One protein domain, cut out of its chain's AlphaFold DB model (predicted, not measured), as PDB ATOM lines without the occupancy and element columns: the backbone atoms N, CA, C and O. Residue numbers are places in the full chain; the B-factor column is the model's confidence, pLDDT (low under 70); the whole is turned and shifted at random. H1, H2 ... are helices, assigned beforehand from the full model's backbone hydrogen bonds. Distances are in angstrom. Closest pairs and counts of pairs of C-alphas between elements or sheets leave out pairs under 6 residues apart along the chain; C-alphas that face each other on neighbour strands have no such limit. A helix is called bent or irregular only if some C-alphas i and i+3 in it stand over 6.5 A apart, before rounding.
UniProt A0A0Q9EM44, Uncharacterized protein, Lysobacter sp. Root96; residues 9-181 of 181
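Overview. This is residues 9 to 181 of the 181 residues of an uncharacterized protein of Lysobacter sp. Root96 (UniProt A0A0Q9EM44). This is a long rod of helices in which two side-by-side pairs meet near their ends at an angle, H6 with H8 in one half and H5 with H9 in the other; bent H3 bridges the halves, packing on H1 and H5 with its first arm and on H9 with its second. H1 crosses H6 and H8, H7 lies at one end of the rod, and the last turns of H9 make the other. The printed part has 173 residues with nine named helices, H1 to H9 in chain order, and no named strand: all helix. It is loose, with a radius of gyration of the C-alphas of 20.2 A and spans of 73 by 29 by 26 A.

Along the chain. Find C-alpha 9 at (-30.929, 15.784, 41.402), where H1, residues 9 to 18, begins; H2 follows at residues 23 to 27. H3, residues 34 to 60, was assigned as one helix by its hydrogen bonds but is bent: C-alphas 44 and 47 are 7.0 A apart, and its arms H3a, 34 to 44, and H3b, 47 to 60, stand at 57 degrees. H4, residues 66 to 69, is irregular, its end C-alphas 7.5 A apart. H5, residues 73 to 95, spans 31.5 A; it has a kink of 35 degrees near residue 89 and is only just irregular, with C-alphas 86 and 89 6.7 A apart. Next come H6, 98 to 111, 20.2 A long, and H7, 114 to 121. H8, 130 to 153, spans 35.0 A, and H9, 155 to 179, spans 36.3 A to C-alpha 179 at (2.089, -24.385, 44.874).

Arrangement. Start at the hub, H1, which touches H2 (Ala 13 and Leu 26, closest C-alphas 5.6 A apart). It touches H3a at a shallow tilt of 8 degrees, the same way, and is about perpendicular to H8, touching at Ala 18 and Phe 140, C-alphas 4.6 A apart. H6 and H8 touch at 19 degrees, opposite ways, closest at the C-alphas of Val 111 and Gln 132, 5.8 A. H5 and H9 touch at 9 degrees, opposite ways, closest at the C-alphas of Ala 75 and Ala 168, 4.9 A. H7 and H9 are apart. Look at the backbone: in H1, H2, H3a, H3b, H6, H7, H8 and H9 every O i to N i+4 pair is within hydrogen-bond range, in H5 17 of 19; H4 is too short for one.

Size, cuts and confidence. The C-alphas of Asp 115 and Gly 181 are farthest apart, 73.1 A. The printed part has no cut, and no link is long. Mean pLDDT of the printed part is 76.9; residues 9 to 35 and 60 to 71 are among those under 70.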
ATOM      1  N   PRO A   9     -30.335  16.892  40.654       63.00
ATOM      2  CA  PRO A   9     -30.929  15.784  41.402       63.00
ATOM      3  C   PRO A   9     -32.124  15.134  40.695       63.00
ATOM      4  O   PRO A   9     -32.149  13.915  40.561       63.00
ATOM      5  N   ALA A  10     -33.072  15.920  40.167       64.62
ATOM      6  CA  ALA A  10     -34.234  15.382  39.451       64.62
ATOM      7  C   ALA A  10     -33.820  14.623  38.181       64.62
ATOM      8  O   ALA A  10     -34.362  13.566  37.868       64.62
ATOM      9  N   PHE A  11     -32.803  15.125  37.478       67.44
ATOM     10  CA  PHE A  11     -32.205  14.433  36.345       67.44
ATOM     11  C   PHE A  11     -31.596  13.086  36.755       67.44
ATOM     12  O   PHE A  11     -31.885  12.062  36.139       67.44
ATOM     13  N   ALA A  12     -30.780  13.079  37.809       63.56
ATOM     14  CA  ALA A  12     -30.115  11.874  38.283       63.56
ATOM     15  C   ALA A  12     -31.121  10.830  38.812       63.56
ATOM     16  O   ALA A  12     -30.942   9.637  38.575       63.56
ATOM     17  N   ALA A  13     -32.215  11.275  39.439       64.44
ATOM     18  CA  ALA A  13     -33.339  10.438  39.861       64.44
ATOM     19  C   ALA A  13     -34.027   9.757  38.673       64.44
ATOM     20  O   ALA A  13     -34.202   8.542  38.649       64.44
ATOM     21  N   LEU A  14     -34.398  10.534  37.655       68.12
ATOM     22  CA  LEU A  14     -35.082  10.009  36.475       68.12
ATOM     23  C   LEU A  14     -34.176   9.084  35.674       68.12
ATOM     24  O   LEU A  14     -34.629   8.060  35.176       68.12
ATOM     25  N   LEU A  15     -32.886   9.403  35.593       67.00
ATOM     26  CA  LEU A  15     -31.912   8.552  34.935       67.00
ATOM     27  C   LEU A  15     -31.721   7.226  35.687       67.00
ATOM     28  O   LEU A  15     -31.644   6.162  35.076       67.00
ATOM     29  N   ALA A  16     -31.712   7.272  37.019       64.75
ATOM     30  CA  ALA A  16     -31.707   6.084  37.859       64.75
ATOM     31  C   ALA A  16     -32.966   5.227  37.659       64.75
ATOM     32  O   ALA A  16     -32.867   4.004  37.535       64.75
ATOM     33  N   ALA A  17     -34.139   5.858  37.568       64.88
ATOM     34  CA  ALA A  17     -35.400   5.174  37.299       64.88
ATOM     35  C   ALA A  17     -35.387   4.526  35.910       64.88
ATOM     36  O   ALA A  17     -35.821   3.384  35.751       64.88
ATOM     37  N   ALA A  18     -34.823   5.233  34.928       64.00
ATOM     38  CA  ALA A  18     -34.731   4.786  33.548       64.00
ATOM     39  C   ALA A  18     -33.830   3.572  33.341       64.00
ATOM     40  O   ALA A  18     -34.068   2.784  32.434       64.00
ATOM     41  N   LEU A  19     -32.842   3.364  34.210       63.56
ATOM     42  CA  LEU A  19     -31.980   2.182  34.167       63.56
ATOM     43  C   LEU A  19     -32.413   1.082  35.152       63.56
ATOM     44  O   LEU A  19     -31.621   0.196  35.488       63.56
ATOM     45  N   TRP A  20     -33.678   1.118  35.595       62.88
ATOM     46  CA  TRP A  20     -34.291   0.181  36.546       62.88
ATOM     47  C   TRP A  20     -33.567   0.069  37.891       62.88
ATOM     48  O   TRP A  20     -33.494  -1.019  38.477       62.88
ATOM     49  N   LEU A  21     -33.032   1.174  38.412       54.03
ATOM     50  CA  LEU A  21     -32.543   1.171  39.786       54.03
ATOM     51  C   LEU A  21     -33.735   1.023  40.748       54.03
ATOM     52  O   LEU A  21     -34.774   1.657  40.544       54.03
ATOM     53  N   PRO A  22     -33.639   0.159  41.776       47.66
ATOM     54  CA  PRO A  22     -34.754  -0.103  42.676       47.66
ATOM     55  C   PRO A  22     -35.297   1.195  43.296       47.66
ATOM     56  O   PRO A  22     -34.549   2.009  43.833       47.66
ATOM     57  N   SER A  23     -36.628   1.339  43.267       41.75
ATOM     58  CA  SER A  23     -37.421   2.465  43.793       41.75
ATOM     59  C   SER A  23     -36.994   3.062  45.156       41.75
ATOM     60  O   SER A  23     -37.086   4.284  45.295       41.75
ATOM     61  N   PRO A  24     -36.472   2.312  46.156       44.56
ATOM     62  CA  PRO A  24     -35.925   2.927  47.374       44.56
ATOM     63  C   PRO A  24     -34.789   3.938  47.129       44.56
ATOM     64  O   PRO A  24     -34.638   4.862  47.922       44.56
ATOM     65  N   ILE A  25     -34.037   3.820  46.030       44.94
ATOM     66  CA  ILE A  25     -32.991   4.780  45.638       44.94
ATOM     67  C   ILE A  25     -33.613   6.067  45.074       44.94
ATOM     68  O   ILE A  25     -33.099   7.158  45.300       44.94
ATOM     69  N   LEU A  26     -34.764   5.960  44.401       45.38
ATOM     70  CA  LEU A  26     -35.497   7.101  43.839       45.38
ATOM     71  C   LEU A  26     -36.132   7.968  44.925       45.38
ATOM     72  O   LEU A  26     -36.124   9.188  44.813       45.38
ATOM     73  N   ARG A  27     -36.604   7.357  46.020       44.94
ATOM     74  CA  ARG A  27     -37.068   8.095  47.209       44.94
ATOM     75  C   ARG A  27     -35.946   8.833  47.937       44.94
ATOM     76  O   ARG A  27     -36.226   9.788  48.648       44.94
ATOM     77  N   ALA A  28     -34.701   8.399  47.758       41.75
ATOM     78  CA  ALA A  28     -33.534   9.097  48.275       41.75
ATOM     79  C   ALA A  28     -33.061  10.227  47.346       41.75
ATOM     80  O   ALA A  28     -32.169  10.963  47.741       41.75
ATOM     81  N   ALA A  29     -33.613  10.385  46.135       45.28
ATOM     82  CA  ALA A  29     -33.128  11.375  45.172       45.28
ATOM     83  C   ALA A  29     -33.371  12.836  45.587       45.28
ATOM     84  O   ALA A  29     -32.650  13.724  45.124       45.28
ATOM     85  N   ASP A  30     -34.269  13.068  46.548       45.12
ATOM     86  CA  ASP A  30     -34.206  14.238  47.429       45.12
ATOM     87  C   ASP A  30     -32.975  14.109  48.350       45.12
ATOM     88  O   ASP A  30     -33.067  13.772  49.529       45.12
ATOM     89  N   GLY A  31     -31.786  14.331  47.778       49.28
ATOM     90  CA  GLY A  31     -30.505  14.307  48.492       49.28
ATOM     91  C   GLY A  31     -29.558  13.143  48.169       49.28
ATOM     92  O   GLY A  31     -28.520  13.034  48.821       49.28
ATOM     93  N   ALA A  32     -29.857  12.288  47.184       55.91
ATOM     94  CA  ALA A  32     -28.958  11.205  46.789       55.91
ATOM     95  C   ALA A  32     -27.694  11.794  46.157       55.91
ATOM     96  O   ALA A  32     -27.750  12.469  45.128       55.91
ATOM     97  N   ASP A  33     -26.550  11.509  46.775       66.88
ATOM     98  CA  ASP A  33     -25.230  11.799  46.225       66.88
ATOM     99  C   ASP A  33     -25.125  11.178  44.819       66.88
ATOM    100  O   ASP A  33     -25.419   9.992  44.632       66.88
ATOM    101  N   GLU A  34     -24.697  11.963  43.824       64.62
ATOM    102  CA  GLU A  34     -24.453  11.500  42.450       64.62
ATOM    103  C   GLU A  34     -23.567  10.244  42.445       64.62
ATOM    104  O   GLU A  34     -23.752   9.364  41.602       64.62
ATOM    105  N   ARG A  35     -22.675  10.100  43.440       67.00
ATOM    106  CA  ARG A  35     -21.860   8.896  43.665       67.00
ATOM    107  C   ARG A  35     -22.659   7.646  44.029       67.00
ATOM    108  O   ARG A  35     -22.285   6.555  43.605       67.00
ATOM    109  N   ALA A  36     -23.736   7.764  44.801       70.75
ATOM    110  CA  ALA A  36     -24.573   6.624  45.174       70.75
ATOM    111  C   ALA A  36     -25.386   6.108  43.974       70.75
ATOM    112  O   ALA A  36     -25.509   4.896  43.768       70.75
ATOM    113  N   LEU A  37     -25.883   7.027  43.139       69.25
ATOM    114  CA  LEU A  37     -26.571   6.699  41.885       69.25
ATOM    115  C   LEU A  37     -25.609   6.051  40.883       69.25
ATOM    116  O   LEU A  37     -25.912   5.011  40.303       69.25
ATOM    117  N   ALA A  38     -24.408   6.613  40.777       68.00
ATOM    118  CA  ALA A  38     -23.270   6.071  40.047       68.00
ATOM    119  C   ALA A  38     -22.910   4.630  40.451       68.00
ATOM    120  O   ALA A  38     -22.813   3.748  39.596       68.00
ATOM    121  N   ALA A  39     -22.732   4.373  41.751       72.56
ATOM    122  CA  ALA A  39     -22.416   3.042  42.268       72.56
ATOM    123  C   ALA A  39     -23.529   2.030  41.953       72.56
ATOM    124  O   ALA A  39     -23.259   0.910  41.526       72.56
ATOM    125  N   SER A  40     -24.786   2.458  42.073       75.06
ATOM    126  CA  SER A  40     -25.950   1.625  41.764       75.06
ATOM    127  C   SER A  40     -26.033   1.279  40.271       75.06
ATOM    128  O   SER A  40     -26.299   0.130  39.909       75.06
ATOM    129  N   ALA A  41     -25.755   2.245  39.389       74.69
ATOM    130  CA  ALA A  41     -25.662   2.011  37.949       74.69
ATOM    131  C   ALA A  41     -24.523   1.033  37.612       74.69
ATOM    132  O   ALA A  41     -24.703   0.123  36.798       74.69
ATOM    133  N   TYR A  42     -23.378   1.172  38.285       79.56
ATOM    134  CA  TYR A  42     -22.246   0.265  38.131       79.56
ATOM    135  C   TYR A  42     -22.579  -1.174  38.546       79.56
ATOM    136  O   TYR A  42     -22.329  -2.113  37.784       79.56
ATOM    137  N   ASP A  43     -23.209  -1.370  39.706       82.19
ATOM    138  CA  ASP A  43     -23.617  -2.698  40.175       82.19
ATOM    139  C   ASP A  43     -24.547  -3.408  39.187       82.19
ATOM    140  O   ASP A  43     -24.496  -4.635  39.044       82.19
ATOM    141  N   ARG A  44     -25.346  -2.644  38.437       77.38
ATOM    142  CA  ARG A  44     -26.246  -3.193  37.424       77.38
ATOM    143  C   ARG A  44     -25.527  -3.669  36.166       77.38
ATOM    144  O   ARG A  44     -25.940  -4.675  35.590       77.38
ATOM    145  N   VAL A  45     -24.460  -2.991  35.747       81.56
ATOM    146  CA  VAL A  45     -23.658  -3.389  34.572       81.56
ATOM    147  C   VAL A  45     -22.554  -4.387  34.920       81.56
ATOM    148  O   VAL A  45     -22.015  -5.051  34.037       81.56
ATOM    149  N   LYS A  46     -22.262  -4.580  36.211       83.94
ATOM    150  CA  LYS A  46     -21.268  -5.534  36.719       83.94
ATOM    151  C   LYS A  46     -21.412  -6.957  36.154       83.94
ATOM    152  O   LYS A  46     -20.384  -7.536  35.802       83.94
ATOM    153  N   PRO A  47     -22.615  -7.560  36.020       85.12
ATOM    154  CA  PRO A  47     -22.763  -8.874  35.392       85.12
ATOM    155  C   PRO A  47     -22.334  -8.875  33.922       85.12
ATOM    156  O   PRO A  47     -21.610  -9.772  33.505       85.12
ATOM    157  N   MET A  48     -22.708  -7.845  33.159       86.50
ATOM    158  CA  MET A  48     -22.308  -7.699  31.757       86.50
ATOM    159  C   MET A  48     -20.788  -7.559  31.633       86.50
ATOM    160  O   MET A  48     -20.175  -8.293  30.865       86.50
ATOM    161  N   LEU A  49     -20.166  -6.689  32.437       84.50
ATOM    162  CA  LEU A  49     -18.709  -6.512  32.451       84.50
ATOM    163  C   LEU A  49     -17.975  -7.811  32.811       84.50
ATOM    164  O   LEU A  49     -16.931  -8.112  32.238       84.50
ATOM    165  N   ARG A  50     -18.533  -8.620  33.720       83.81
ATOM    166  CA  ARG A  50     -17.994  -9.951  34.044       83.81
ATOM    167  C   ARG A  50     -18.078 -10.907  32.862       83.81
ATOM    168  O   ARG A  50     -17.108 -11.608  32.603       83.81
ATOM    169  N   GLU A  51     -19.203 -10.949  32.154       85.50
ATOM    170  CA  GLU A  51     -19.337 -11.792  30.962       85.50
ATOM    171  C   GLU A  51     -18.413 -11.328  29.832       85.50
ATOM    172  O   GLU A  51     -17.788 -12.158  29.176       85.50
ATOM    173  N   MET A  52     -18.237 -10.017  29.652       83.31
ATOM    174  CA  MET A  52     -17.247  -9.474  28.720       83.31
ATOM    175  C   MET A  52     -15.823  -9.874  29.111       83.31
ATOM    176  O   MET A  52     -15.066 -10.315  28.254       83.31
ATOM    177  N   ALA A  53     -15.468  -9.785  30.396       80.62
ATOM    178  CA  ALA A  53     -14.155 -10.201  30.883       80.62
ATOM    179  C   ALA A  53     -13.914 -11.697  30.637       80.62
ATOM    180  O   ALA A  53     -12.839 -12.081  30.190       80.62
ATOM    181  N   LYS A  54     -14.923 -12.544  30.877       78.69
ATOM    182  CA  LYS A  54     -14.848 -13.982  30.580       78.69
ATOM    183  C   LYS A  54     -14.643 -14.245  29.088       78.69
ATOM    184  O   LYS A  54     -13.790 -15.050  28.738       78.69
ATOM    185  N   LYS A  55     -15.398 -13.573  28.215       78.94
ATOM    186  CA  LYS A  55     -15.252 -13.724  26.759       78.94
ATOM    187  C   LYS A  55     -13.881 -13.264  26.280       78.94
ATOM    188  O   LYS A  55     -13.185 -14.039  25.641       78.94
ATOM    189  N   ALA A  56     -13.458 -12.064  26.673       75.69
ATOM    190  CA  ALA A  56     -12.143 -11.527  26.331       75.69
ATOM    191  C   ALA A  56     -11.001 -12.411  26.856       75.69
ATOM    192  O   ALA A  56      -9.964 -12.522  26.214       75.69
ATOM    193  N   TYR A  57     -11.198 -13.077  27.996       72.38
ATOM    194  CA  TYR A  57     -10.256 -14.065  28.510       72.38
ATOM    195  C   TYR A  57     -10.168 -15.292  27.594       72.38
ATOM    196  O   TYR A  57      -9.074 -15.664  27.185       72.38
ATOM    197  N   VAL A  58     -11.311 -15.890  27.239       70.75
ATOM    198  CA  VAL A  58     -11.377 -17.067  26.352       70.75
ATOM    199  C   VAL A  58     -10.836 -16.757  24.951       70.75
ATOM    200  O   VAL A  58     -10.155 -17.584  24.358       70.75
ATOM    201  N   GLU A  59     -11.123 -15.568  24.423       70.69
ATOM    202  CA  GLU A  59     -10.690 -15.138  23.089       70.69
ATOM    203  C   GLU A  59      -9.222 -14.678  23.068       70.69
ATOM    204  O   GLU A  59      -8.512 -14.924  22.096       70.69
ATOM    205  N   GLY A  60      -8.751 -14.027  24.137       58.28
ATOM    206  CA  GLY A  60      -7.379 -13.525  24.269       58.28
ATOM    207  C   GLY A  60      -6.357 -14.595  24.656       58.28
ATOM    208  O   GLY A  60      -5.176 -14.461  24.337       58.28
ATOM    209  N   LEU A  61      -6.793 -15.679  25.302       53.19
ATOM    210  CA  LEU A  61      -5.986 -16.871  25.551       53.19
ATOM    211  C   LEU A  61      -6.437 -17.980  24.608       53.19
ATOM    212  O   LEU A  61      -7.266 -18.815  24.963       53.19
ATOM    213  N   ALA A  62      -5.839 -18.005  23.419       46.22
ATOM    214  CA  ALA A  62      -5.936 -19.094  22.452       46.22
ATOM    215  C   ALA A  62      -5.390 -20.428  23.022       46.22
ATOM    216  O   ALA A  62      -4.334 -20.906  22.612       46.22
ATOM    217  N   GLY A  63      -6.104 -21.023  23.986       49.31
ATOM    218  CA  GLY A  63      -5.813 -22.339  24.565       49.31
ATOM    219  C   GLY A  63      -6.143 -22.547  26.051       49.31
ATOM    220  O   GLY A  63      -5.891 -23.637  26.554       49.31
ATOM    221  N   GLY A  64      -6.671 -21.561  26.786       45.12
ATOM    222  CA  GLY A  64      -6.902 -21.699  28.232       45.12
ATOM    223  C   GLY A  64      -8.331 -22.112  28.587       45.12
ATOM    224  O   GLY A  64      -9.254 -21.326  28.395       45.12
ATOM    225  N   GLU A  65      -8.517 -23.309  29.150       49.69
ATOM    226  CA  GLU A  65      -9.790 -23.738  29.742       49.69
ATOM    227  C   GLU A  65     -10.361 -22.670  30.701       49.69
ATOM    228  O   GLU A  65      -9.632 -22.031  31.468       49.69
ATOM    229  N   ALA A  66     -11.688 -22.501  30.701       46.88
ATOM    230  CA  ALA A  66     -12.413 -21.570  31.577       46.88
ATOM    231  C   ALA A  66     -12.170 -21.808  33.090       46.88
ATOM    232  O   ALA A  66     -12.505 -20.957  33.914       46.88
ATOM    233  N   THR A  67     -11.547 -22.936  33.444       51.03
ATOM    234  CA  THR A  67     -11.090 -23.345  34.782       51.03
ATOM    235  C   THR A  67      -9.829 -22.608  35.254       51.03
ATOM    236  O   THR A  67      -9.428 -22.750  36.400       51.03
ATOM    237  N   ALA A  68      -9.181 -21.775  34.435       54.25
ATOM    238  CA  ALA A  68      -7.864 -21.214  34.754       54.25
ATOM    239  C   ALA A  68      -7.795 -20.248  35.966       54.25
ATOM    240  O   ALA A  68      -6.707 -20.034  36.501       54.25
ATOM    241  N   PHE A  69      -8.924 -19.703  36.445       55.56
ATOM    242  CA  PHE A  69      -8.985 -18.998  37.741       55.56
ATOM    243  C   PHE A  69      -9.313 -19.916  38.926       55.56
ATOM    244  O   PHE A  69      -9.153 -19.505  40.083       55.56
ATOM    245  N   GLU A  70      -9.790 -21.133  38.669       56.31
ATOM    246  CA  GLU A  70     -10.039 -22.126  39.705       56.31
ATOM    247  C   GLU A  70      -8.686 -22.550  40.290       56.31
ATOM    248  O   GLU A  70      -7.819 -23.084  39.606       56.31
ATOM    249  N   GLY A  71      -8.466 -22.201  41.560       65.19
ATOM    250  CA  GLY A  71      -7.228 -22.502  42.290       65.19
ATOM    251  C   GLY A  71      -6.419 -21.284  42.755       65.19
ATOM    252  O   GLY A  71      -5.634 -21.416  43.690       65.19
ATOM    253  N   CYS A  72      -6.645 -20.078  42.207       81.25
ATOM    254  CA  CYS A  72      -5.955 -18.853  42.653       81.25
ATOM    255  C   CYS A  72      -6.952 -17.747  43.036       81.25
ATOM    256  O   CYS A  72      -7.257 -16.831  42.266       81.25
ATOM    257  N   LYS A  73      -7.440 -17.797  44.286       83.19
ATOM    258  CA  LYS A  73      -8.358 -16.786  44.852       83.19
ATOM    259  C   LYS A  73      -7.799 -15.362  44.729       83.19
ATOM    260  O   LYS A  73      -8.562 -14.436  44.466       83.19
ATOM    261  N   ALA A  74      -6.481 -15.197  44.864       84.50
ATOM    262  CA  ALA A  74      -5.810 -13.906  44.734       84.50
ATOM    263  C   ALA A  74      -5.992 -13.284  43.338       84.50
ATOM    264  O   ALA A  74      -6.351 -12.112  43.253       84.50
ATOM    265  N   ALA A  75      -5.833 -14.065  42.264       83.56
ATOM    266  CA  ALA A  75      -6.044 -13.589  40.895       83.56
ATOM    267  C   ALA A  75      -7.508 -13.204  40.643       83.56
ATOM    268  O   ALA A  75      -7.781 -12.148  40.078       83.56
ATOM    269  N   SER A  76      -8.462 -14.008  41.130       81.44
ATOM    270  CA  SER A  76      -9.893 -13.694  41.002       81.44
ATOM    271  C   SER A  76     -10.277 -12.403  41.737       81.44
ATOM    272  O   SER A  76     -11.027 -11.577  41.213       81.44
ATOM    273  N   THR A  77      -9.753 -12.202  42.951       85.94
ATOM    274  CA  THR A  77      -9.972 -10.973  43.724       85.94
ATOM    275  C   THR A  77      -9.330  -9.765  43.045       85.94
ATOM    276  O   THR A  77      -9.989  -8.732  42.926       85.94
ATOM    277  N   GLN A  78      -8.094  -9.898  42.561       86.81
ATOM    278  CA  GLN A  78      -7.387  -8.832  41.855       86.81
ATOM    279  C   GLN A  78      -8.125  -8.419  40.576       86.81
ATOM    280  O   GLN A  78      -8.409  -7.237  40.406       86.81
ATOM    281  N   LEU A  79      -8.526  -9.384  39.740       85.81
ATOM    282  CA  LEU A  79      -9.301  -9.130  38.523       85.81
ATOM    283  C   LEU A  79     -10.554  -8.303  38.825       85.81
ATOM    284  O   LEU A  79     -10.813  -7.294  38.178       85.81
ATOM    285  N   ARG A  80     -11.332  -8.706  39.838       85.25
ATOM    286  CA  ARG A  80     -12.558  -7.989  40.224       85.25
ATOM    287  C   ARG A  80     -12.270  -6.559  40.673       85.25
ATOM    288  O   ARG A  80     -12.996  -5.657  40.269       85.25
ATOM    289  N   ALA A  81     -11.240  -6.368  41.495       88.56
ATOM    290  CA  ALA A  81     -10.880  -5.058  42.024       88.56
ATOM    291  C   ALA A  81     -10.370  -4.114  40.925       88.56
ATOM    292  O   ALA A  81     -10.760  -2.951  40.888       88.56
ATOM    293  N   GLU A  82      -9.532  -4.610  40.013       89.69
ATOM    294  CA  GLU A  82      -8.999  -3.814  38.905       89.69
ATOM    295  C   GLU A  82     -10.082  -3.441  37.897       89.69
ATOM    296  O   GLU A  82     -10.161  -2.279  37.505       89.69
ATOM    297  N   LEU A  83     -10.958  -4.389  37.540       88.25
ATOM    298  CA  LEU A  83     -12.104  -4.102  36.680       88.25
ATOM    299  C   LEU A  83     -12.981  -3.014  37.286       88.25
ATOM    300  O   LEU A  83     -13.327  -2.062  36.597       88.25
ATOM    301  N   GLU A  84     -13.310  -3.118  38.571       88.19
ATOM    302  CA  GLU A  84     -14.117  -2.107  39.250       88.19
ATOM    303  C   GLU A  84     -13.439  -0.743  39.293       88.19
ATOM    304  O   GLU A  84     -14.048   0.246  38.897       88.19
ATOM    305  N   ARG A  85     -12.160  -0.693  39.666       90.56
ATOM    306  CA  ARG A  85     -11.388   0.553  39.696       90.56
ATOM    307  C   ARG A  85     -11.330   1.238  38.328       90.56
ATOM    308  O   ARG A  85     -11.488   2.455  38.261       90.56
ATOM    309  N   ASP A  86     -11.096   0.475  37.260       90.88
ATOM    310  CA  ASP A  86     -10.773   1.034  35.944       90.88
ATOM    311  C   ASP A  86     -12.025   1.251  35.068       90.88
ATOM    312  O   ASP A  86     -12.029   2.145  34.224       90.88
ATOM    313  N   THR A  87     -13.112   0.495  35.278       89.06
ATOM    314  CA  THR A  87     -14.359   0.648  34.495       89.06
ATOM    315  C   THR A  87     -15.399   1.546  35.157       89.06
ATOM    316  O   THR A  87     -16.175   2.178  34.438       89.06
ATOM    317  N   LEU A  88     -15.406   1.671  36.493       87.81
ATOM    318  CA  LEU A  88     -16.357   2.532  37.200       87.81
ATOM    319  C   LEU A  88     -16.347   3.971  36.652       87.81
ATOM    320  O   LEU A  88     -17.418   4.423  36.253       87.81
ATOM    321  N   PRO A  89     -15.203   4.677  36.514       88.31
ATOM    322  CA  PRO A  89     -15.194   6.055  36.014       88.31
ATOM    323  C   PRO A  89     -15.815   6.206  34.621       88.31
ATOM    324  O   PRO A  89     -16.534   7.171  34.372       88.31
ATOM    325  N   VAL A  90     -15.587   5.232  33.734       89.94
ATOM    326  CA  VAL A  90     -16.130   5.230  32.367       89.94
ATOM    327  C   VAL A  90     -17.646   5.049  32.387       89.94
ATOM    328  O   VAL A  90     -18.369   5.776  31.708       89.94
ATOM    329  N   VAL A  91     -18.143   4.121  33.213       86.19
ATOM    330  CA  VAL A  91     -19.584   3.929  33.426       86.19
ATOM    331  C   VAL A  91     -20.226   5.221  33.925       86.19
ATOM    332  O   VAL A  91     -21.283   5.593  33.425       86.19
ATOM    333  N   LEU A  92     -19.581   5.935  34.856       82.56
ATOM    334  CA  LEU A  92     -20.123   7.182  35.407       82.56
ATOM    335  C   LEU A  92     -20.169   8.299  34.372       82.56
ATOM    336  O   LEU A  92     -21.167   9.011  34.279       82.56
ATOM    337  N   GLU A  93     -19.104   8.440  33.590       86.88
ATOM    338  CA  GLU A  93     -19.022   9.436  32.527       86.88
ATOM    339  C   GLU A  93     -20.114   9.220  31.474       86.88
ATOM    340  O   GLU A  93     -20.801  10.164  31.087       86.88
ATOM    341  N   LEU A  94     -20.322   7.972  31.045       85.50
ATOM    342  CA  LEU A  94     -21.362   7.637  30.076       85.50
ATOM    343  C   LEU A  94     -22.765   7.811  30.664       85.50
ATOM    344  O   LEU A  94     -23.654   8.317  29.973       85.50
ATOM    345  N   PHE A  95     -22.955   7.433  31.932       81.56
ATOM    346  CA  PHE A  95     -24.222   7.572  32.647       81.56
ATOM    347  C   PHE A  95     -24.627   9.050  32.742       81.56
ATOM    348  O   PHE A  95     -25.701   9.422  32.284       81.56
ATOM    349  N   PHE A  96     -23.739   9.929  33.208       79.44
ATOM    350  CA  PHE A  96     -24.009  11.370  33.319       79.44
ATOM    351  C   PHE A  96     -23.702  12.174  32.044       79.44
ATOM    352  O   PHE A  96     -23.595  13.404  32.089       79.44
ATOM    353  N   SER A  97     -23.565  11.510  30.896       84.69
ATOM    354  CA  SER A  97     -23.247  12.181  29.637       84.69
ATOM    355  C   SER A  97     -24.372  13.120  29.186       84.69
ATOM    356  O   SER A  97     -25.563  12.874  29.401       84.69
ATOM    357  N   ALA A  98     -23.999  14.196  28.488       84.50
ATOM    358  CA  ALA A  98     -24.966  15.122  27.897       84.50
ATOM    359  C   ALA A  98     -25.923  14.419  26.919       84.50
ATOM    360  O   ALA A  98     -27.082  14.808  26.798       84.50
ATOM    361  N   GLU A  99     -25.460  13.363  26.247       86.25
ATOM    362  CA  GLU A  99     -26.313  12.581  25.361       86.25
ATOM    363  C   GLU A  99     -27.369  11.788  26.133       86.25
ATOM    364  O   GLU A  99     -28.547  11.828  25.775       86.25
ATOM    365  N   MET A 100     -26.966  11.090  27.198       82.88
ATOM    366  CA  MET A 100     -27.899  10.357  28.049       82.88
ATOM    367  C   MET A 100     -28.954  11.301  28.629       82.88
ATOM    368  O   MET A 100     -30.149  10.996  28.643       82.88
ATOM    369  N   ARG A 101     -28.517  12.511  28.993       80.94
ATOM    370  CA  ARG A 101     -29.414  13.584  29.397       80.94
ATOM    371  C   ARG A 101     -30.413  13.978  28.325       80.94
ATOM    372  O   ARG A 101     -31.611  14.009  28.597       80.94
ATOM    373  N   GLN A 102     -29.940  14.243  27.115       85.56
ATOM    374  CA  GLN A 102     -30.806  14.637  26.010       85.56
ATOM    375  C   GLN A 102     -31.829  13.547  25.666       85.56
ATOM    376  O   GLN A 102     -32.987  13.855  25.391       85.56
ATOM    377  N   ARG A 103     -31.420  12.274  25.690       87.12
ATOM    378  CA  ARG A 103     -32.309  11.133  25.435       87.12
ATOM    379  C   ARG A 103     -33.408  11.038  26.483       87.12
ATOM    380  O   ARG A 103     -34.573  10.926  26.115       87.12
ATOM    381  N   LEU A 104     -33.054  11.152  27.761       84.06
ATOM    382  CA  LEU A 104     -34.034  11.157  28.840       84.06
ATOM    383  C   LEU A 104     -35.014  12.324  28.688       84.06
ATOM    384  O   LEU A 104     -36.219  12.110  28.713       84.06
ATOM    385  N   GLU A 105     -34.518  13.539  28.449       82.19
ATOM    386  CA  GLU A 105     -35.365  14.718  28.225       82.19
ATOM    387  C   GLU A 105     -36.347  14.517  27.059       82.19
ATOM    388  O   GLU A 105     -37.516  14.887  27.176       82.19
ATOM    389  N   ASN A 106     -35.908  13.887  25.966       87.94
ATOM    390  CA  ASN A 106     -36.775  13.574  24.831       87.94
ATOM    391  C   ASN A 106     -37.890  12.590  25.212       87.94
ATOM    392  O   ASN A 106     -39.036  12.819  24.837       87.94
ATOM    393  N   ILE A 107     -37.573  11.542  25.984       87.31
ATOM    394  CA  ILE A 107     -38.567  10.578  26.485       87.31
ATOM    395  C   ILE A 107     -39.608  11.301  27.340       87.31
ATOM    396  O   ILE A 107     -40.809  11.127  27.137       87.31
ATOM    397  N   MET A 108     -39.158  12.154  28.263       84.56
ATOM    398  CA  MET A 108     -40.064  12.890  29.144       84.56
ATOM    399  C   MET A 108     -41.015  13.784  28.343       84.56
ATOM    400  O   MET A 108     -42.215  13.763  28.589       84.56
ATOM    401  N   VAL A 109     -40.504  14.542  27.367       87.25
ATOM    402  CA  VAL A 109     -41.322  15.448  26.535       87.25
ATOM    403  C   VAL A 109     -42.292  14.693  25.621       87.25
ATOM    404  O   VAL A 109     -43.347  15.221  25.285       87.25
ATOM    405  N   ASP A 110     -41.954  13.469  25.223       89.62
ATOM    406  CA  ASP A 110     -42.808  12.616  24.394       89.62
ATOM    407  C   ASP A 110     -43.917  11.899  25.199       89.62
ATOM    408  O   ASP A 110     -44.928  11.463  24.638       89.62
ATOM    409  N   VAL A 111     -43.755  11.761  26.520       87.00
ATOM    410  CA  VAL A 111     -44.719  11.065  27.396       87.00
ATOM    411  C   VAL A 111     -45.588  12.042  28.193       87.00
ATOM    412  O   VAL A 111     -46.787  11.799  28.359       87.00
ATOM    413  N   TYR A 112     -45.001  13.123  28.706       86.00
ATOM    414  CA  TYR A 112     -45.645  14.050  29.636       86.00
ATOM    415  C   TYR A 112     -46.067  15.359  28.975       86.00
ATOM    416  O   TYR A 112     -45.385  15.901  28.107       86.00
ATOM    417  N   ASP A 113     -47.193  15.897  29.440       87.94
ATOM    418  CA  ASP A 113     -47.617  17.251  29.103       87.94
ATOM    419  C   ASP A 113     -46.804  18.323  29.857       87.94
ATOM    420  O   ASP A 113     -45.961  18.039  30.711       87.94
ATOM    421  N   ALA A 114     -47.050  19.593  29.529       84.69
ATOM    422  CA  ALA A 114     -46.308  20.719  30.089       84.69
ATOM    423  C   ALA A 114     -46.392  20.822  31.624       84.69
ATOM    424  O   ALA A 114     -45.423  21.267  32.245       84.69
ATOM    425  N   ASP A 115     -47.508  20.430  32.239       85.88
ATOM    426  CA  ASP A 115     -47.698  20.534  33.688       85.88
ATOM    427  C   ASP A 115     -47.060  19.345  34.409       85.88
ATOM    428  O   ASP A 115     -46.341  19.531  35.394       85.88
ATOM    429  N   GLN A 116     -47.204  18.140  33.858       84.31
ATOM    430  CA  GLN A 116     -46.500  16.944  34.323       84.31
ATOM    431  C   GLN A 116     -44.974  17.125  34.248       84.31
ATOM    432  O   GLN A 116     -44.252  16.780  35.188       84.31
ATOM    433  N   LEU A 117     -44.468  17.740  33.173       81.12
ATOM    434  CA  LEU A 117     -43.048  18.065  33.018       81.12
ATOM    435  C   LEU A 117     -42.549  19.051  34.080       81.12
ATOM    436  O   LEU A 117     -41.426  18.902  34.554       81.12
ATOM    437  N   ARG A 118     -43.359  20.041  34.478       78.94
ATOM    438  CA  ARG A 118     -42.997  20.994  35.543       78.94
ATOM    439  C   ARG A 118     -42.879  20.307  36.900       78.94
ATOM    440  O   ARG A 118     -41.903  20.549  37.604       78.94
ATOM    441  N   VAL A 119     -43.836  19.440  37.242       77.56
ATOM    442  CA  VAL A 119     -43.804  18.650  38.486       77.56
ATOM    443  C   VAL A 119     -42.564  17.759  38.512       77.56
ATOM    444  O   VAL A 119     -41.801  17.788  39.474       77.56
ATOM    445  N   THR A 120     -42.304  17.059  37.408       75.81
ATOM    446  CA  THR A 120     -41.137  16.182  37.267       75.81
ATOM    447  C   THR A 120     -39.817  16.952  37.357       75.81
ATOM    448  O   THR A 120     -38.878  16.520  38.022       75.81
ATOM    449  N   ALA A 121     -39.732  18.128  36.723       71.00
ATOM    450  CA  ALA A 121     -38.538  18.972  36.761       71.00
ATOM    451  C   ALA A 121     -38.207  19.481  38.173       71.00
ATOM    452  O   ALA A 121     -37.035  19.711  38.484       71.00
ATOM    453  N   ALA A 122     -39.226  19.620  39.025       70.75
ATOM    454  CA  ALA A 122     -39.089  19.956  40.436       70.75
ATOM    455  C   ALA A 122     -38.755  18.746  41.333       70.75
ATOM    456  O   ALA A 122     -38.625  18.923  42.539       70.75
ATOM    457  N   GLY A 123     -38.608  17.541  40.768       66.81
ATOM    458  CA  GLY A 123     -38.383  16.299  41.520       66.81
ATOM    459  C   GLY A 123     -39.663  15.654  42.065       66.81
ATOM    460  O   GLY A 123     -39.586  14.678  42.802       66.81
ATOM    461  N   GLY A 124     -40.838  16.182  41.710       67.12
ATOM    462  CA  GLY A 124     -42.125  15.615  42.104       67.12
ATOM    463  C   GLY A 124     -42.552  14.426  41.240       67.12
ATOM    464  O   GLY A 124     -42.041  14.217  40.141       67.12
ATOM    465  N   ASP A 125     -43.542  13.681  41.731       73.69
ATOM    466  CA  ASP A 125     -44.166  12.553  41.031       73.69
ATOM    467  C   ASP A 125     -45.462  13.025  40.339       73.69
ATOM    468  O   ASP A 125     -46.461  13.282  41.024       73.69
ATOM    469  N   PRO A 126     -45.468  13.261  39.011       78.44
ATOM    470  CA  PRO A 126     -46.663  13.729  38.323       78.44
ATOM    471  C   PRO A 126     -47.724  12.619  38.250       78.44
ATOM    472  O   PRO A 126     -47.395  11.451  38.057       78.44
ATOM    473  N   PRO A 127     -49.025  12.951  38.295       77.00
ATOM    474  CA  PRO A 127     -50.066  11.955  38.067       77.00
ATOM    475  C   PRO A 127     -49.964  11.403  36.638       77.00
ATOM    476  O   PRO A 127     -50.124  12.155  35.678       77.00
ATOM    477  N   THR A 128     -49.724  10.097  36.481       81.56
ATOM    478  CA  THR A 128     -49.591   9.438  35.171       81.56
ATOM    479  C   THR A 128     -50.788   8.562  34.825       81.56
ATOM    480  O   THR A 128     -51.299   7.826  35.669       81.56
ATOM    481  N   ARG A 129     -51.195   8.567  33.552       87.62
ATOM    482  CA  ARG A 129     -52.159   7.591  33.014       87.62
ATOM    483  C   ARG A 129     -51.466   6.248  32.740       87.62
ATOM    484  O   ARG A 129     -50.280   6.260  32.415       87.62
ATOM    485  N   PRO A 130     -52.188   5.109  32.752       85.62
ATOM    486  CA  PRO A 130     -51.597   3.795  32.479       85.62
ATOM    487  C   PRO A 130     -50.793   3.726  31.172       85.62
ATOM    488  O   PRO A 130     -49.705   3.159  31.138       85.62
ATOM    489  N   GLU A 131     -51.287   4.364  30.109       87.12
ATOM    490  CA  GLU A 131     -50.606   4.403  28.809       87.12
ATOM    491  C   GLU A 131     -49.291   5.193  28.855       87.12
ATOM    492  O   GLU A 131     -48.304   4.796  28.238       87.12
ATOM    493  N   GLN A 132     -49.245   6.275  29.640       85.75
ATOM    494  CA  GLN A 132     -48.020   7.047  29.856       85.75
ATOM    495  C   GLN A 132     -46.994   6.224  30.640       85.75
ATOM    496  O   GLN A 132     -45.826   6.197  30.265       85.75
ATOM    497  N   SER A 133     -47.424   5.506  31.683       81.06
ATOM    498  CA  SER A 133     -46.546   4.615  32.452       81.06
ATOM    499  C   SER A 133     -45.977   3.487  31.585       81.06
ATOM    500  O   SER A 133     -44.789   3.182  31.681       81.06
ATOM    501  N   ALA A 134     -46.794   2.897  30.706       79.81
ATOM    502  CA  ALA A 134     -46.351   1.860  29.774       79.81
ATOM    503  C   ALA A 134     -45.328   2.395  28.760       79.81
ATOM    504  O   ALA A 134     -44.288   1.771  28.542       79.81
ATOM    505  N   LYS A 135     -45.586   3.577  28.185       86.38
ATOM    506  CA  LYS A 135     -44.664   4.241  27.254       86.38
ATOM    507  C   LYS A 135     -43.331   4.572  27.926       86.38
ATOM    508  O   LYS A 135     -42.283   4.237  27.384       86.38
ATOM    509  N   LEU A 136     -43.373   5.138  29.134       83.81
ATOM    510  CA  LEU A 136     -42.183   5.437  29.933       83.81
ATOM    511  C   LEU A 136     -41.341   4.173  30.174       83.81
ATOM    512  O   LEU A 136     -40.139   4.181  29.932       83.81
ATOM    513  N   ALA A 137     -41.977   3.073  30.590       81.81
ATOM    514  CA  ALA A 137     -41.294   1.805  30.842       81.81
ATOM    515  C   ALA A 137     -40.609   1.241  29.584       81.81
ATOM    516  O   ALA A 137     -39.464   0.797  29.667       81.81
ATOM    517  N   SER A 138     -41.272   1.300  28.422       85.62
ATOM    518  CA  SER A 138     -40.695   0.856  27.143       85.62
ATOM    519  C   SER A 138     -39.508   1.721  26.718       85.62
ATOM    520  O   SER A 138     -38.447   1.202  26.382       85.62
ATOM    521  N   SER A 139     -39.638   3.047  26.780       87.62
ATOM    522  CA  SER A 139     -38.551   3.957  26.401       87.62
ATOM    523  C   SER A 139     -37.346   3.853  27.341       87.62
ATOM    524  O   SER A 139     -36.200   3.955  26.909       87.62
ATOM    525  N   PHE A 140     -37.584   3.617  28.630       85.62
ATOM    526  CA  PHE A 140     -36.528   3.353  29.607       85.62
ATOM    527  C   PHE A 140     -35.823   2.024  29.328       85.62
ATOM    528  O   PHE A 140     -34.596   1.941  29.411       85.62
ATOM    529  N   GLN A 141     -36.578   1.012  28.892       83.50
ATOM    530  CA  GLN A 141     -36.003  -0.252  28.460       83.50
ATOM    531  C   GLN A 141     -35.033  -0.096  27.294       83.50
ATOM    532  O   GLN A 141     -33.913  -0.607  27.350       83.50
ATOM    533  N   GLU A 142     -35.444   0.639  26.269       86.94
ATOM    534  CA  GLU A 142     -34.602   0.963  25.118       86.94
ATOM    535  C   GLU A 142     -33.354   1.743  25.545       86.94
ATOM    536  O   GLU A 142     -32.236   1.372  25.184       86.94
ATOM    537  N   LEU A 143     -33.518   2.760  26.398       86.69
ATOM    538  CA  LEU A 143     -32.407   3.575  26.891       86.69
ATOM    539  C   LEU A 143     -31.349   2.738  27.618       86.69
ATOM    540  O   LEU A 143     -30.146   2.942  27.430       86.69
ATOM    541  N   SER A 144     -31.780   1.776  28.433       82.88
ATOM    542  CA  SER A 144     -30.846   0.899  29.128       82.88
ATOM    543  C   SER A 144     -30.149  -0.096  28.210       82.88
ATOM    544  O   SER A 144     -28.991  -0.429  28.476       82.88
ATOM    545  N   VAL A 145     -30.821  -0.602  27.175       85.88
ATOM    546  CA  VAL A 145     -30.181  -1.472  26.179       85.88
ATOM    547  C   VAL A 145     -29.110  -0.685  25.425       85.88
ATOM    548  O   VAL A 145     -27.973  -1.146  25.321       85.88
ATOM    549  N   ASP A 146     -29.426   0.535  24.996       87.62
ATOM    550  CA  ASP A 146     -28.486   1.417  24.304       87.62
ATOM    551  C   ASP A 146     -27.268   1.757  25.173       87.62
ATOM    552  O   ASP A 146     -26.131   1.767  24.693       87.62
ATOM    553  N   PHE A 147     -27.478   1.994  26.470       87.44
ATOM    554  CA  PHE A 147     -26.390   2.219  27.419       87.44
ATOM    555  C   PHE A 147     -25.452   1.009  27.529       87.44
ATOM    556  O   PHE A 147     -24.230   1.161  27.476       87.44
ATOM    557  N   GLN A 148     -26.008  -0.200  27.639       86.19
ATOM    558  CA  GLN A 148     -25.223  -1.436  27.705       86.19
ATOM    559  C   GLN A 148     -24.445  -1.690  26.412       86.19
ATOM    560  O   GLN A 148     -23.269  -2.048  26.467       86.19
ATOM    561  N   GLN A 149     -25.061  -1.455  25.250       88.50
ATOM    562  CA  GLN A 149     -24.385  -1.578  23.957       88.50
ATOM    563  C   GLN A 149     -23.216  -0.599  23.835       88.50
ATOM    564  O   GLN A 149     -22.135  -0.987  23.397       88.50
ATOM    565  N   ARG A 150     -23.397   0.649  24.280       88.88
ATOM    566  CA  ARG A 150     -22.326   1.652  24.311       88.88
ATOM    567  C   ARG A 150     -21.184   1.248  25.215       88.88
ATOM    568  O   ARG A 150     -20.038   1.336  24.800       88.88
ATOM    569  N   LEU A 151     -21.487   0.766  26.417       89.19
ATOM    570  CA  LEU A 151     -20.465   0.244  27.319       89.19
ATOM    571  C   LEU A 151     -19.698  -0.921  26.699       89.19
ATOM    572  O   LEU A 151     -18.478  -0.975  26.815       89.19
ATOM    573  N   ALA A 152     -20.400  -1.824  26.015       86.38
ATOM    574  CA  ALA A 152     -19.775  -2.957  25.346       86.38
ATOM    575  C   ALA A 152     -18.857  -2.543  24.181       86.38
ATOM    576  O   ALA A 152     -17.935  -3.279  23.841       86.38
ATOM    577  N   GLN A 153     -19.108  -1.379  23.576       89.69
ATOM    578  CA  GLN A 153     -18.355  -0.835  22.442       89.69
ATOM    579  C   GLN A 153     -17.329   0.240  22.850       89.69
ATOM    580  O   GLN A 153     -16.517   0.650  22.019       89.69
ATOM    581  N   ASP A 154     -17.335   0.710  24.104       92.81
ATOM    582  CA  ASP A 154     -16.404   1.740  24.570       92.81
ATOM    583  C   ASP A 154     -14.989   1.153  24.678       92.81
ATOM    584  O   ASP A 154     -14.698   0.263  25.480       92.81
ATOM    585  N   SER A 155     -14.078   1.688  23.862       91.88
ATOM    586  CA  SER A 155     -12.681   1.242  23.802       91.88
ATOM    587  C   SER A 155     -11.954   1.279  25.153       91.88
ATOM    588  O   SER A 155     -11.061   0.464  25.383       91.88
ATOM    589  N   ARG A 156     -12.343   2.174  26.072       94.06
ATOM    590  CA  ARG A 156     -11.752   2.275  27.415       94.06
ATOM    591  C   ARG A 156     -12.192   1.119  28.300       94.06
ATOM    592  O   ARG A 156     -11.377   0.617  29.069       94.06
ATOM    593  N   ILE A 157     -13.441   0.663  28.161       91.00
ATOM    594  CA  ILE A 157     -13.927  -0.554  28.824       91.00
ATOM    595  C   ILE A 157     -13.146  -1.759  28.303       91.00
ATOM    596  O   ILE A 157     -12.601  -2.523  29.098       91.00
ATOM    597  N   THR A 158     -13.004  -1.892  26.983       87.69
ATOM    598  CA  THR A 158     -12.236  -2.984  26.367       87.69
ATOM    599  C   THR A 158     -10.770  -2.983  26.812       87.69
ATOM    600  O   THR A 158     -10.231  -4.033  27.163       87.69
ATOM    601  N   ALA A 159     -10.128  -1.814  26.876       89.75
ATOM    602  CA  ALA A 159      -8.754  -1.682  27.355       89.75
ATOM    603  C   ALA A 159      -8.613  -2.042  28.846       89.75
ATOM    604  O   ALA A 159      -7.677  -2.751  29.221       89.75
ATOM    605  N   ALA A 160      -9.549  -1.596  29.691       90.31
ATOM    606  CA  ALA A 160      -9.576  -1.946  31.110       90.31
ATOM    607  C   ALA A 160      -9.762  -3.458  31.319       90.31
ATOM    608  O   ALA A 160      -9.065  -4.055  32.140       90.31
ATOM    609  N   LEU A 161     -10.643  -4.088  30.534       86.81
ATOM    610  CA  LEU A 161     -10.853  -5.537  30.540       86.81
ATOM    611  C   LEU A 161      -9.568  -6.284  30.169       86.81
ATOM    612  O   LEU A 161      -9.132  -7.151  30.925       86.81
ATOM    613  N   ALA A 162      -8.932  -5.916  29.055       86.50
ATOM    614  CA  ALA A 162      -7.700  -6.548  28.590       86.50
ATOM    615  C   ALA A 162      -6.564  -6.433  29.620       86.50
ATOM    616  O   ALA A 162      -5.907  -7.424  29.938       86.50
ATOM    617  N   LYS A 163      -6.374  -5.241  30.196       89.12
ATOM    618  CA  LYS A 163      -5.357  -4.990  31.223       89.12
ATOM    619  C   LYS A 163      -5.595  -5.822  32.484       89.12
ATOM    620  O   LYS A 163      -4.667  -6.459  32.981       89.12
ATOM    621  N   ALA A 164      -6.825  -5.833  32.995       87.75
ATOM    622  CA  ALA A 164      -7.157  -6.574  34.207       87.75
ATOM    623  C   ALA A 164      -7.004  -8.091  33.999       87.75
ATOM    624  O   ALA A 164      -6.517  -8.793  34.886       87.75
ATOM    625  N   ILE A 165      -7.354  -8.594  32.810       84.81
ATOM    626  CA  ILE A 165      -7.127  -9.990  32.417       84.81
ATOM    627  C   ILE A 165      -5.632 -10.314  32.395       84.81
ATOM    628  O   ILE A 165      -5.226 -11.288  33.020       84.81
ATOM    629  N   GLN A 166      -4.810  -9.492  31.739       85.12
ATOM    630  CA  GLN A 166      -3.362  -9.701  31.663       85.12
ATOM    631  C   GLN A 166      -2.723  -9.793  33.057       85.12
ATOM    632  O   GLN A 166      -1.963 -10.721  33.339       85.12
ATOM    633  N   ASN A 167      -3.069  -8.861  33.947       87.50
ATOM    634  CA  ASN A 167      -2.566  -8.848  35.321       87.50
ATOM    635  C   ASN A 167      -3.021 -10.080  36.109       87.50
ATOM    636  O   ASN A 167      -2.239 -10.675  36.855       87.50
ATOM    637  N   ALA A 168      -4.280 -10.483  35.940       84.50
ATOM    638  CA  ALA A 168      -4.821 -11.648  36.618       84.50
ATOM    639  C   ALA A 168      -4.175 -12.952  36.119       84.50
ATOM    640  O   ALA A 168      -3.892 -13.826  36.935       84.50
ATOM    641  N   THR A 169      -3.858 -13.061  34.825       82.12
ATOM    642  CA  THR A 169      -3.102 -14.191  34.260       82.12
ATOM    643  C   THR A 169      -1.703 -14.285  34.865       82.12
ATOM    644  O   THR A 169      -1.336 -15.344  35.371       82.12
ATOM    645  N   ALA A 170      -0.961 -13.174  34.930       85.88
ATOM    646  CA  ALA A 170       0.349 -13.148  35.586       85.88
ATOM    647  C   ALA A 170       0.264 -13.590  37.061       85.88
ATOM    648  O   ALA A 170       1.144 -14.279  37.578       85.88
ATOM    649  N   ARG A 171      -0.835 -13.247  37.750       86.50
ATOM    650  CA  ARG A 171      -1.077 -13.679  39.132       86.50
ATOM    651  C   ARG A 171      -1.396 -15.174  39.249       86.50
ATOM    652  O   ARG A 171      -0.992 -15.796  40.229       86.50
ATOM    653  N   VAL A 172      -2.099 -15.758  38.277       84.19
ATOM    654  CA  VAL A 172      -2.337 -17.212  38.222       84.19
ATOM    655  C   VAL A 172      -1.018 -17.970  38.060       84.19
ATOM    656  O   VAL A 172      -0.808 -18.964  38.753       84.19
ATOM    657  N   GLU A 173      -0.113 -17.494  37.203       84.69
ATOM    658  CA  GLU A 173       1.214 -18.101  37.015       84.69
ATOM    659  C   GLU A 173       2.039 -18.082  38.309       84.69
ATOM    660  O   GLU A 173       2.613 -19.103  38.684       84.69
ATOM    661  N   GLN A 174       2.013 -16.964  39.044       84.75
ATOM    662  CA  GLN A 174       2.641 -16.860  40.369       84.75
ATOM    663  C   GLN A 174       2.052 -17.868  41.363       84.75
ATOM    664  O   GLN A 174       2.795 -18.626  41.980       84.75
ATOM    665  N   CYS A 175       0.721 -17.939  41.469       85.38
ATOM    666  CA  CYS A 175       0.035 -18.903  42.334       85.38
ATOM    667  C   CYS A 175       0.435 -20.359  42.032       85.38
ATOM    668  O   CYS A 175       0.560 -21.162  42.953       85.38
ATOM    669  N   ARG A 176       0.616 -20.718  40.754       82.88
ATOM    670  CA  ARG A 176       1.034 -22.072  40.353       82.88
ATOM    671  C   ARG A 176       2.483 -22.358  40.735       82.88
ATOM    672  O   ARG A 176       2.765 -23.444  41.230       82.88
ATOM    673  N   ALA A 177       3.381 -21.393  40.537       83.62
ATOM    674  CA  ALA A 177       4.780 -21.521  40.937       83.62
ATOM    675  C   ALA A 177       4.931 -21.688  42.460       83.62
ATOM    676  O   ALA A 177       5.729 -22.504  42.904       83.62
ATOM    677  N   GLU A 178       4.123 -20.973  43.251       82.50
ATOM    678  CA  GLU A 178       4.104 -21.065  44.722       82.50
ATOM    679  C   GLU A 178       3.528 -22.391  45.256       82.50
ATOM    680  O   GLU A 178       3.819 -22.763  46.386       82.50
ATOM    681  N   GLN A 179       2.698 -23.100  44.480       71.38
ATOM    682  CA  GLN A 179       2.089 -24.385  44.874       71.38
ATOM    683  C   GLN A 179       2.871 -25.616  44.387       71.38
ATOM    684  O   GLN A 179       2.625 -26.720  44.869       71.38
ATOM    685  N   GLY A 180       3.759 -25.447  43.403       61.00
ATOM    686  CA  GLY A 180       4.558 -26.521  42.803       61.00
ATOM    687  C   GLY A 180       6.002 -26.624  43.309       61.00
ATOM    688  O   GLY A 180       6.742 -27.464  42.795       61.00
ATOM    689  N   GLY A 181       6.407 -25.775  44.260       45.66
ATOM    690  CA  GLY A 181       7.702 -25.812  44.955       45.66
ATOM    691  C   GLY A 181       7.530 -26.127  46.434       45.66
ATOM    692  O   GLY A 181       8.455 -26.755  46.991       45.66
TER     693      GLY A 181